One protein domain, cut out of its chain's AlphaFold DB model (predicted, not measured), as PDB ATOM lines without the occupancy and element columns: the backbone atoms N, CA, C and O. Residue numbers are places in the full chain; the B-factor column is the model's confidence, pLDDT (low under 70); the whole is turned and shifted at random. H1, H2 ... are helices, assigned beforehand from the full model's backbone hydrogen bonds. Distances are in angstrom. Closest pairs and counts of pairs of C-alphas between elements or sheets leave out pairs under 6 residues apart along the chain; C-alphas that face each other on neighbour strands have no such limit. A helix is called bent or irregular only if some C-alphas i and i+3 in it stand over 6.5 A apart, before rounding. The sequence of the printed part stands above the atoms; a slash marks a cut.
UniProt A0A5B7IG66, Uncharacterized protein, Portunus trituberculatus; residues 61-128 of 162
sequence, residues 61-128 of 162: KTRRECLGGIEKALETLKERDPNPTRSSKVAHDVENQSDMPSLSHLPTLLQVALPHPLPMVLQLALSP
ATOM      1  N   LYS A  61     166.962 201.204 230.933       89.19
ATOM      2  CA  LYS A  61     166.632 202.511 231.499       89.19
ATOM      3  C   LYS A  61     167.911 203.265 231.862       89.19
ATOM      4  O   LYS A  61     168.038 204.419 231.450       89.19
ATOM      5  N   THR A  62     168.875 202.622 232.515       88.81
ATOM      6  CA  THR A  62     170.175 203.238 232.820       88.81
ATOM      7  C   THR A  62     170.958 203.585 231.559       88.81
ATOM      8  O   THR A  62     171.564 204.654 231.482       88.81
ATOM      9  N   ARG A  63     170.898 202.744 230.521       87.38
ATOM     10  CA  ARG A  63     171.527 203.051 229.227       87.38
ATOM     11  C   ARG A  63     170.946 204.313 228.596       87.38
ATOM     12  O   ARG A  63     171.696 205.186 228.165       87.38
ATOM     13  N   ARG A  64     169.616 204.426 228.567       90.75
ATOM     14  CA  ARG A  64     168.922 205.609 228.040       90.75
ATOM     15  C   ARG A  64     169.285 206.867 228.824       90.75
ATOM     16  O   ARG A  64     169.536 207.905 228.224       90.75
ATOM     17  N   GLU A  65     169.317 206.769 230.149       93.44
ATOM     18  CA  GLU A  65     169.694 207.880 231.023       93.44
ATOM     19  C   GLU A  65     171.139 208.333 230.779       93.44
ATOM     20  O   GLU A  65     171.394 209.531 230.654       93.44
ATOM     21  N   CYS A  66     172.069 207.387 230.634       89.50
ATOM     22  CA  CYS A  66     173.468 207.680 230.335       89.50
ATOM     23  C   CYS A  66     173.622 208.420 228.997       89.50
ATOM     24  O   CYS A  66     174.262 209.471 228.952       89.50
ATOM     25  N   LEU A  67     172.983 207.921 227.932       90.44
ATOM     26  CA  LEU A  67     173.026 208.549 226.607       90.44
ATOM     27  C   LEU A  67     172.418 209.960 226.621       90.44
ATOM     28  O   LEU A  67     173.047 210.897 226.135       90.44
ATOM     29  N   GLY A  68     171.266 210.144 227.272       92.12
ATOM     30  CA  GLY A  68     170.676 211.477 227.437       92.12
ATOM     31  C   GLY A  68     171.565 212.431 228.251       92.12
ATOM     32  O   GLY A  68     171.619 213.631 227.983       92.12
ATOM     33  N   GLY A  69     172.317 211.908 229.225       93.12
ATOM     34  CA  GLY A  69     173.329 212.669 229.959       93.12
ATOM     35  C   GLY A  69     174.480 213.154 229.072       93.12
ATOM     36  O   GLY A  69     174.934 214.288 229.234       93.12
ATOM     37  N   ILE A  70     174.918 212.332 228.113       91.19
ATOM     38  CA  ILE A  70     175.960 212.684 227.137       91.19
ATOM     39  C   ILE A  70     175.458 213.772 226.184       91.19
ATOM     40  O   ILE A  70     176.154 214.769 225.999       91.19
ATOM     41  N   GLU A  71     174.244 213.643 225.645       91.50
ATOM     42  CA  GLU A  71     173.632 214.674 224.789       91.50
ATOM     43  C   GLU A  71     173.573 216.027 225.507       91.50
ATOM     44  O   GLU A  71     174.036 217.047 224.991       91.50
ATOM     45  N   LYS A  72     173.109 216.020 226.762       95.56
ATOM     46  CA  LYS A  72     173.073 217.221 227.601       95.56
ATOM     47  C   LYS A  72     174.473 217.792 227.852       95.56
ATOM     48  O   LYS A  72     174.655 219.010 227.842       95.56
ATOM     49  N   ALA A  73     175.473 216.942 228.076       92.56
ATOM     50  CA  ALA A  73     176.856 217.380 228.249       92.56
ATOM     51  C   ALA A  73     177.410 218.036 226.973       92.56
ATOM     52  O   ALA A  73     178.044 219.088 227.058       92.56
ATOM     53  N   LEU A  74     177.122 217.484 225.792       92.12
ATOM     54  CA  LEU A  74     177.529 218.073 224.513       92.12
ATOM     55  C   LEU A  74     176.844 219.418 224.253       92.12
ATOM     56  O   LEU A  74     177.498 220.366 223.814       92.12
ATOM     57  N   GLU A  75     175.558 219.540 224.582       92.94
ATOM     58  CA  GLU A  75     174.828 220.803 224.451       92.94
ATOM     59  C   GLU A  75     175.375 221.881 225.396       92.94
ATOM     60  O   GLU A  75     175.640 223.010 224.975       92.94
ATOM     61  N   THR A  76     175.663 221.524 226.652       93.25
ATOM     62  CA  THR A  76     176.311 222.455 227.593       93.25
ATOM     63  C   THR A  76     177.732 222.827 227.171       93.25
ATOM     64  O   THR A  76     178.124 223.981 227.334       93.25
ATOM     65  N   LEU A  77     178.499 221.900 226.586       92.50
ATOM     66  CA  LEU A  77     179.819 222.196 226.025       92.50
ATOM     67  C   LEU A  77     179.700 223.202 224.873       92.50
ATOM     68  O   LEU A  77     180.472 224.152 224.818       92.50
ATOM     69  N   LYS A  78     178.712 223.042 223.989       92.12
ATOM     70  CA  LYS A  78     178.446 223.985 222.892       92.12
ATOM     71  C   LYS A  78     178.085 225.384 223.387       92.12
ATOM     72  O   LYS A  78     178.501 226.367 222.779       92.12
ATOM     73  N   GLU A  79     177.327 225.480 224.476       94.62
ATOM     74  CA  GLU A  79     176.912 226.760 225.060       94.62
ATOM     75  C   GLU A  79     178.034 227.442 225.864       94.62
ATOM     76  O   GLU A  79     178.145 228.668 225.863       94.62
ATOM     77  N   ARG A  80     178.846 226.662 226.590       94.69
ATOM     78  CA  ARG A  80     179.769 227.181 227.615       94.69
ATOM     79  C   ARG A  80     181.239 227.164 227.215       94.69
ATOM     80  O   ARG A  80     182.027 227.808 227.906       94.69
ATOM     81  N   ASP A  81     181.632 226.457 226.155       92.50
ATOM     82  CA  ASP A  81     183.026 226.436 225.701       92.50
ATOM     83  C   ASP A  81     183.407 227.784 225.057       92.50
ATOM     84  O   ASP A  81     182.836 228.160 224.031       92.50
ATOM     85  N   PRO A  82     184.407 228.512 225.595       94.44
ATOM     86  CA  PRO A  82     184.900 229.745 224.980       94.44
ATOM     87  C   PRO A  82     185.510 229.536 223.586       94.44
ATOM     88  O   PRO A  82     185.703 230.502 222.846       94.44
ATOM     89  N   ASN A  83     185.859 228.296 223.235       94.12
ATOM     90  CA  ASN A  83     186.391 227.908 221.940       94.12
ATOM     91  C   ASN A  83     185.353 227.073 221.154       94.12
ATOM     92  O   ASN A  83     185.265 225.853 221.343       94.12
ATOM     93  N   PRO A  84     184.626 227.684 220.198       88.62
ATOM     94  CA  PRO A  84     183.597 226.984 219.429       88.62
ATOM     95  C   PRO A  84     184.179 225.904 218.506       88.62
ATOM     96  O   PRO A  84     183.529 224.893 218.253       88.62
ATOM     97  N   THR A  85     185.420 226.066 218.038       92.12
ATOM     98  CA  THR A  85     186.105 225.069 217.203       92.12
ATOM     99  C   THR A  85     186.398 223.796 217.988       92.12
ATOM    100  O   THR A  85     186.241 222.696 217.460       92.12
ATOM    101  N   ARG A  86     186.786 223.924 219.264       91.56
ATOM    102  CA  ARG A  86     187.026 222.769 220.137       91.56
ATOM    103  C   ARG A  86     185.728 222.023 220.426       91.56
ATOM    104  O   ARG A  86     185.689 220.811 220.244       91.56
ATOM    105  N   SER A  87     184.680 222.742 220.824       91.88
ATOM    106  CA  SER A  87     183.374 222.135 221.103       91.88
ATOM    107  C   SER A  87     182.781 221.444 219.868       91.88
ATOM    108  O   SER A  87     182.362 220.291 219.957       91.88
ATOM    109  N   SER A  88     182.836 222.087 218.696       89.44
ATOM    110  CA  SER A  88     182.343 221.498 217.444       89.44
ATOM    111  C   SER A  88     183.104 220.235 217.045       89.44
ATOM    112  O   SER A  88     182.492 219.307 216.523       89.44
ATOM    113  N   LYS A  89     184.419 220.185 217.284       93.38
ATOM    114  CA  LYS A  89     185.218 218.986 217.023       93.38
ATOM    115  C   LYS A  89     184.815 217.838 217.948       93.38
ATOM    116  O   LYS A  89     184.634 216.733 217.469       93.38
ATOM    117  N   VAL A  90     184.640 218.105 219.244       89.69
ATOM    118  CA  VAL A  90     184.216 217.081 220.215       89.69
ATOM    119  C   VAL A  90     182.840 216.519 219.855       89.69
ATOM    120  O   VAL A  90     182.663 215.307 219.893       89.69
ATOM    121  N   ALA A  91     181.891 217.371 219.459       87.44
ATOM    122  CA  ALA A  91     180.572 216.920 219.014       87.44
ATOM    123  C   ALA A  91     180.666 216.001 217.784       87.44
ATOM    124  O   ALA A  91     180.119 214.903 217.793       87.44
ATOM    125  N   HIS A  92     181.428 216.416 216.771       87.94
ATOM    126  CA  HIS A  92     181.632 215.646 215.544       87.94
ATOM    127  C   HIS A  92     182.403 214.335 215.779       87.94
ATOM    128  O   HIS A  92     182.082 213.308 215.191       87.94
ATOM    129  N   ASP A  93     183.410 214.338 216.655       87.00
ATOM    130  CA  ASP A  93     184.177 213.136 217.000       87.00
ATOM    131  C   ASP A  93     183.292 212.099 217.717       87.00
ATOM    132  O   ASP A  93     183.428 210.906 217.456       87.00
ATOM    133  N   VAL A  94     182.360 212.539 218.577       85.62
ATOM    134  CA  VAL A  94     181.373 211.658 219.232       85.62
ATOM    135  C   VAL A  94     180.344 211.123 218.230       85.62
ATOM    136  O   VAL A  94     179.998 209.944 218.295       85.62
ATOM    137  N   GLU A  95     179.897 211.944 217.278       81.69
ATOM    138  CA  GLU A  95     178.959 211.543 216.218       81.69
ATOM    139  C   GLU A  95     179.575 210.489 215.281       81.69
ATOM    140  O   GLU A  95     178.981 209.437 215.064       81.69
ATOM    141  N   ASN A  96     180.829 210.669 214.852       80.44
ATOM    142  CA  ASN A  96     181.538 209.696 214.008       80.44
ATOM    143  C   ASN A  96     181.830 208.357 214.704       80.44
ATOM    144  O   ASN A  96     182.109 207.362 214.036       80.44
ATOM    145  N   GLN A  97     181.806 208.310 216.040       63.34
ATOM    146  CA  GLN A  97     181.908 207.040 216.766       63.34
ATOM    147  C   GLN A  97     180.602 206.239 216.734       63.34
ATOM    148  O   GLN A  97     180.646 205.033 216.972       63.34
ATOM    149  N   SER A  98     179.464 206.871 216.422       57.66
ATOM    150  CA  SER A  98     178.183 206.173 216.247       57.66
ATOM    151  C   SER A  98     178.068 205.444 214.899       57.66
ATOM    152  O   SER A  98     177.312 204.482 214.800       57.66
ATOM    153  N   ASP A  99     178.892 205.824 213.911       59.19
ATOM    154  CA  ASP A  99     178.973 205.191 212.583       59.19
ATOM    155  C   ASP A  99     179.891 203.950 212.536       59.19
ATOM    156  O   ASP A  99     180.005 203.283 211.504       59.19
ATOM    157  N   MET A 100     180.550 203.601 213.646       42.59
ATOM    158  CA  MET A 100     181.348 202.378 213.770       42.59
ATOM    159  C   MET A 100     180.514 201.261 214.417       42.59
ATOM    160  O   MET A 100     179.990 201.460 215.512       42.59
ATOM    161  N   PRO A 101     180.447 200.042 213.839       49.22
ATOM    162  CA  PRO A 101     179.616 198.951 214.362       49.22
ATOM    163  C   PRO A 101     180.102 198.365 215.704       49.22
ATOM    164  O   PRO A 101     179.545 197.376 216.173       49.22
ATOM    165  N   SER A 102     181.114 198.948 216.357       52.31
ATOM    166  CA  SER A 102     181.580 198.510 217.673       52.31
ATOM    167  C   SER A 102     181.835 199.687 218.618       52.31
ATOM    168  O   SER A 102     182.738 200.494 218.393       52.31
ATOM    169  N   LEU A 103     181.120 199.705 219.747       55.34
ATOM    170  CA  LEU A 103     181.298 200.598 220.907       55.34
ATOM    171  C   LEU A 103     182.660 200.451 221.631       55.34
ATOM    172  O   LEU A 103     182.866 201.025 222.700       55.34
ATOM    173  N   SER A 104     183.608 199.700 221.068       59.59
ATOM    174  CA  SER A 104     184.886 199.333 221.687       59.59
ATOM    175  C   SER A 104     185.853 200.503 221.908       59.59
ATOM    176  O   SER A 104     186.770 200.388 222.718       59.59
ATOM    177  N   HIS A 105     185.650 201.647 221.243       55.91
ATOM    178  CA  HIS A 105     186.543 202.810 221.339       55.91
ATOM    179  C   HIS A 105     186.049 203.940 222.259       55.91
ATOM    180  O   HIS A 105     186.837 204.827 222.602       55.91
ATOM    181  N   LEU A 106     184.794 203.891 222.721       58.38
ATOM    182  CA  LEU A 106     184.209 204.863 223.657       58.38
ATOM    183  C   LEU A 106     185.017 204.979 224.974       58.38
ATOM    184  O   LEU A 106     185.307 206.099 225.412       58.38
ATOM    185  N   PRO A 107     185.484 203.869 225.591       62.38
ATOM    186  CA  PRO A 107     186.247 203.945 226.835       62.38
ATOM    187  C   PRO A 107     187.580 204.694 226.686       62.38
ATOM    188  O   PRO A 107     188.038 205.336 227.632       62.38
ATOM    189  N   THR A 108     188.190 204.652 225.499       57.56
ATOM    190  CA  THR A 108     189.449 205.347 225.198       57.56
ATOM    191  C   THR A 108     189.244 206.858 225.076       57.56
ATOM    192  O   THR A 108     190.079 207.626 225.549       57.56
ATOM    193  N   LEU A 109     188.118 207.315 224.511       61.03
ATOM    194  CA  LEU A 109     187.824 208.751 224.403       61.03
ATOM    195  C   LEU A 109     187.477 209.387 225.755       61.03
ATOM    196  O   LEU A 109     187.951 210.483 226.059       61.03
ATOM    197  N   LEU A 110     186.731 208.680 226.608       62.44
ATOM    198  CA  LEU A 110     186.473 209.108 227.991       62.44
ATOM    199  C   LEU A 110     187.762 209.281 228.802       62.44
ATOM    200  O   LEU A 110     187.845 210.176 229.641       62.44
ATOM    201  N   GLN A 111     188.779 208.464 228.516       59.00
ATOM    202  CA  GLN A 111     190.088 208.520 229.164       59.00
ATOM    203  C   GLN A 111     190.927 209.737 228.760       59.00
ATOM    204  O   GLN A 111     191.745 210.201 229.554       59.00
ATOM    205  N   VAL A 112     190.679 210.294 227.572       60.72
ATOM    206  CA  VAL A 112     191.315 211.532 227.093       60.72
ATOM    207  C   VAL A 112     190.546 212.778 227.549       60.72
ATOM    208  O   VAL A 112     191.154 213.821 227.788       60.72
ATOM    209  N   ALA A 113     189.219 212.685 227.686       61.97
ATOM    210  CA  ALA A 113     188.354 213.829 227.976       61.97
ATOM    211  C   ALA A 113     188.148 214.124 229.476       61.97
ATOM    212  O   ALA A 113     187.810 215.258 229.821       61.97
ATOM    213  N   LEU A 114     188.341 213.146 230.375       62.22
ATOM    214  CA  LEU A 114     188.090 213.308 231.814       62.22
ATOM    215  C   LEU A 114     189.374 213.211 232.663       62.22
ATOM    216  O   LEU A 114     190.205 212.329 232.438       62.22
ATOM    217  N   PRO A 115     189.545 214.064 233.695       66.69
ATOM    218  CA  PRO A 115     190.645 213.937 234.646       66.69
ATOM    219  C   PRO A 115     190.555 212.616 235.429       66.69
ATOM    220  O   PRO A 115     189.476 212.166 235.824       66.69
ATOM    221  N   HIS A 116     191.711 211.990 235.668       53.81
ATOM    222  CA  HIS A 116     191.807 210.756 236.453       53.81
ATOM    223  C   HIS A 116     191.291 211.024 237.878       53.81
ATOM    224  O   HIS A 116     191.734 212.006 238.482       53.81
ATOM    225  N   PRO A 117     190.347 210.216 238.416       51.94
ATOM    226  CA  PRO A 117     190.160 208.776 238.163       51.94
ATOM    227  C   PRO A 117     188.849 208.360 237.451       51.94
ATOM    228  O   PRO A 117     188.568 207.167 237.346       51.94
ATOM    229  N   LEU A 118     188.041 209.300 236.950       58.44
ATOM    230  CA  LEU A 118     186.711 209.009 236.377       58.44
ATOM    231  C   LEU A 118     186.684 208.032 235.176       58.44
ATOM    232  O   LEU A 118     185.745 207.236 235.103       58.44
ATOM    233  N   PRO A 119     187.687 208.004 234.272       60.31
ATOM    234  CA  PRO A 119     187.696 207.052 233.156       60.31
ATOM    235  C   PRO A 119     187.748 205.583 233.586       60.31
ATOM    236  O   PRO A 119     187.213 204.717 232.902       60.31
ATOM    237  N   MET A 120     188.378 205.305 234.728       58.19
ATOM    238  CA  MET A 120     188.571 203.951 235.251       58.19
ATOM    239  C   MET A 120     187.249 203.349 235.746       58.19
ATOM    240  O   MET A 120     186.971 202.175 235.526       58.19
ATOM    241  N   VAL A 121     186.400 204.182 236.356       59.22
ATOM    242  CA  VAL A 121     185.073 203.786 236.852       59.22
ATOM    243  C   VAL A 121     184.125 203.476 235.690       59.22
ATOM    244  O   VAL A 121     183.382 202.500 235.741       59.22
ATOM    245  N   LEU A 122     184.188 204.264 234.612       61.22
ATOM    246  CA  LEU A 122     183.388 204.028 233.407       61.22
ATOM    247  C   LEU A 122     183.869 202.809 232.605       61.22
ATOM    248  O   LEU A 122     183.042 202.104 232.039       61.22
ATOM    249  N   GLN A 123     185.173 202.515 232.605       58.69
ATOM    250  CA  GLN A 123     185.722 201.298 231.995       58.69
ATOM    251  C   GLN A 123     185.226 200.020 232.682       58.69
ATOM    252  O   GLN A 123     184.784 199.110 231.985       58.69
ATOM    253  N   LEU A 124     185.210 199.968 234.020       58.09
ATOM    254  CA  LEU A 124     184.632 198.824 234.743       58.09
ATOM    255  C   LEU A 124     183.131 198.650 234.454       58.09
ATOM    256  O   LEU A 124     182.674 197.525 234.287       58.09
ATOM    257  N   ALA A 125     182.376 199.748 234.352       60.78
ATOM    258  CA  ALA A 125     180.935 199.704 234.082       60.78
ATOM    259  C   ALA A 125     180.579 199.280 232.639       60.78
ATOM    260  O   ALA A 125     179.466 198.823 232.391       60.78
ATOM    261  N   LEU A 126     181.507 199.437 231.687       56.44
ATOM    262  CA  LEU A 126     181.332 199.089 230.268       56.44
ATOM    263  C   LEU A 126     181.988 197.748 229.884       56.44
ATOM    264  O   LEU A 126     181.778 197.257 228.775       56.44
ATOM    265  N   SER A 127     182.746 197.134 230.797       51.53
ATOM    266  CA  SER A 127     183.497 195.898 230.555       51.53
ATOM    267  C   SER A 127     182.676 194.646 230.183       51.53
ATOM    268  O   SER A 127     183.253 193.816 229.479       51.53
ATOM    269  N   PRO A 128     181.378 194.462 230.531       51.16
ATOM    270  CA  PRO A 128     180.658 193.263 230.083       51.16
ATOM    271  C   PRO A 128     180.340 193.254 228.573       51.16
ATOM    272  O   PRO A 128     179.816 192.267 228.073       51.16
TER     273      PRO A 128
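AT A GLANCE: This is residues 61 to 128 of the 162 residues of an uncharacterized protein of Portunus trituberculatus (UniProt A0A5B7IG66). Two helical hairpins follow each other, a longer one of H1 and H2 that opens as a narrow V from its turn, and a shorter one of H3 and H4, joined only at a corner between H2 and H3. Residues 61 to 69 of H1 stick out free, and H1 meets neither helix of the second hairpin. The printed part has 68 residues with four named helices, H1 to H4 in order, and no named strand; the class is all helix. It is compact, with a radius of gyration of the C-alphas of 12.6 A, and spans 36 by 28 by 22 A.

HOW THE PARTS SIT: H1, residues 61 to 80, touches H2, residues 84 to 98, with residues 74 to 78 alone; the closest C-alphas, of Lys 78 and Ser 87, are 5.6 A apart. This hairpin runs opposite ways at a shallow tilt of 24 degrees. H2 and H3, residues 103 to 113, touch only at the corner by their link, and only just, with 3 pairs of C-alphas within 8 A; the closest are those of Gln 97 and Leu 106, 7.6 A. H3 and H4, residues 118 to 128, form a hairpin and touch, closest at the C-alphas of Gln 111 and Pro 119, 4.9 A, opposite ways at a shallow tilt of 8 degrees. H1 is apart from H3 and H4, and H2 is apart from H4. Each O i to N i+4 pair is within hydrogen-bond range in H1, against 10 of 11 in H2, 5 of 7 in H3 and 6 of 7 in H4.

IN THESE COORDINATES: H1 begins at C-alpha 61 (166.632, 202.511, 231.499) and is 28.2 A long; H2 is 21.7 A. H3, 16.6 A, and H4, 18.0 A, are irregular: C-alphas 104 and 107 are 7.0 A apart, C-alphas 125 and 128 7.6 A. H4 ends at C-alpha 128 (180.658, 193.263, 230.083).

THE WHOLE: The C-alphas farthest apart, of Pro 82 and Pro 128, are 37.1 A apart. The printed part has no cut, and its three links are tight. Residues 97 to 128 have pLDDT under 70.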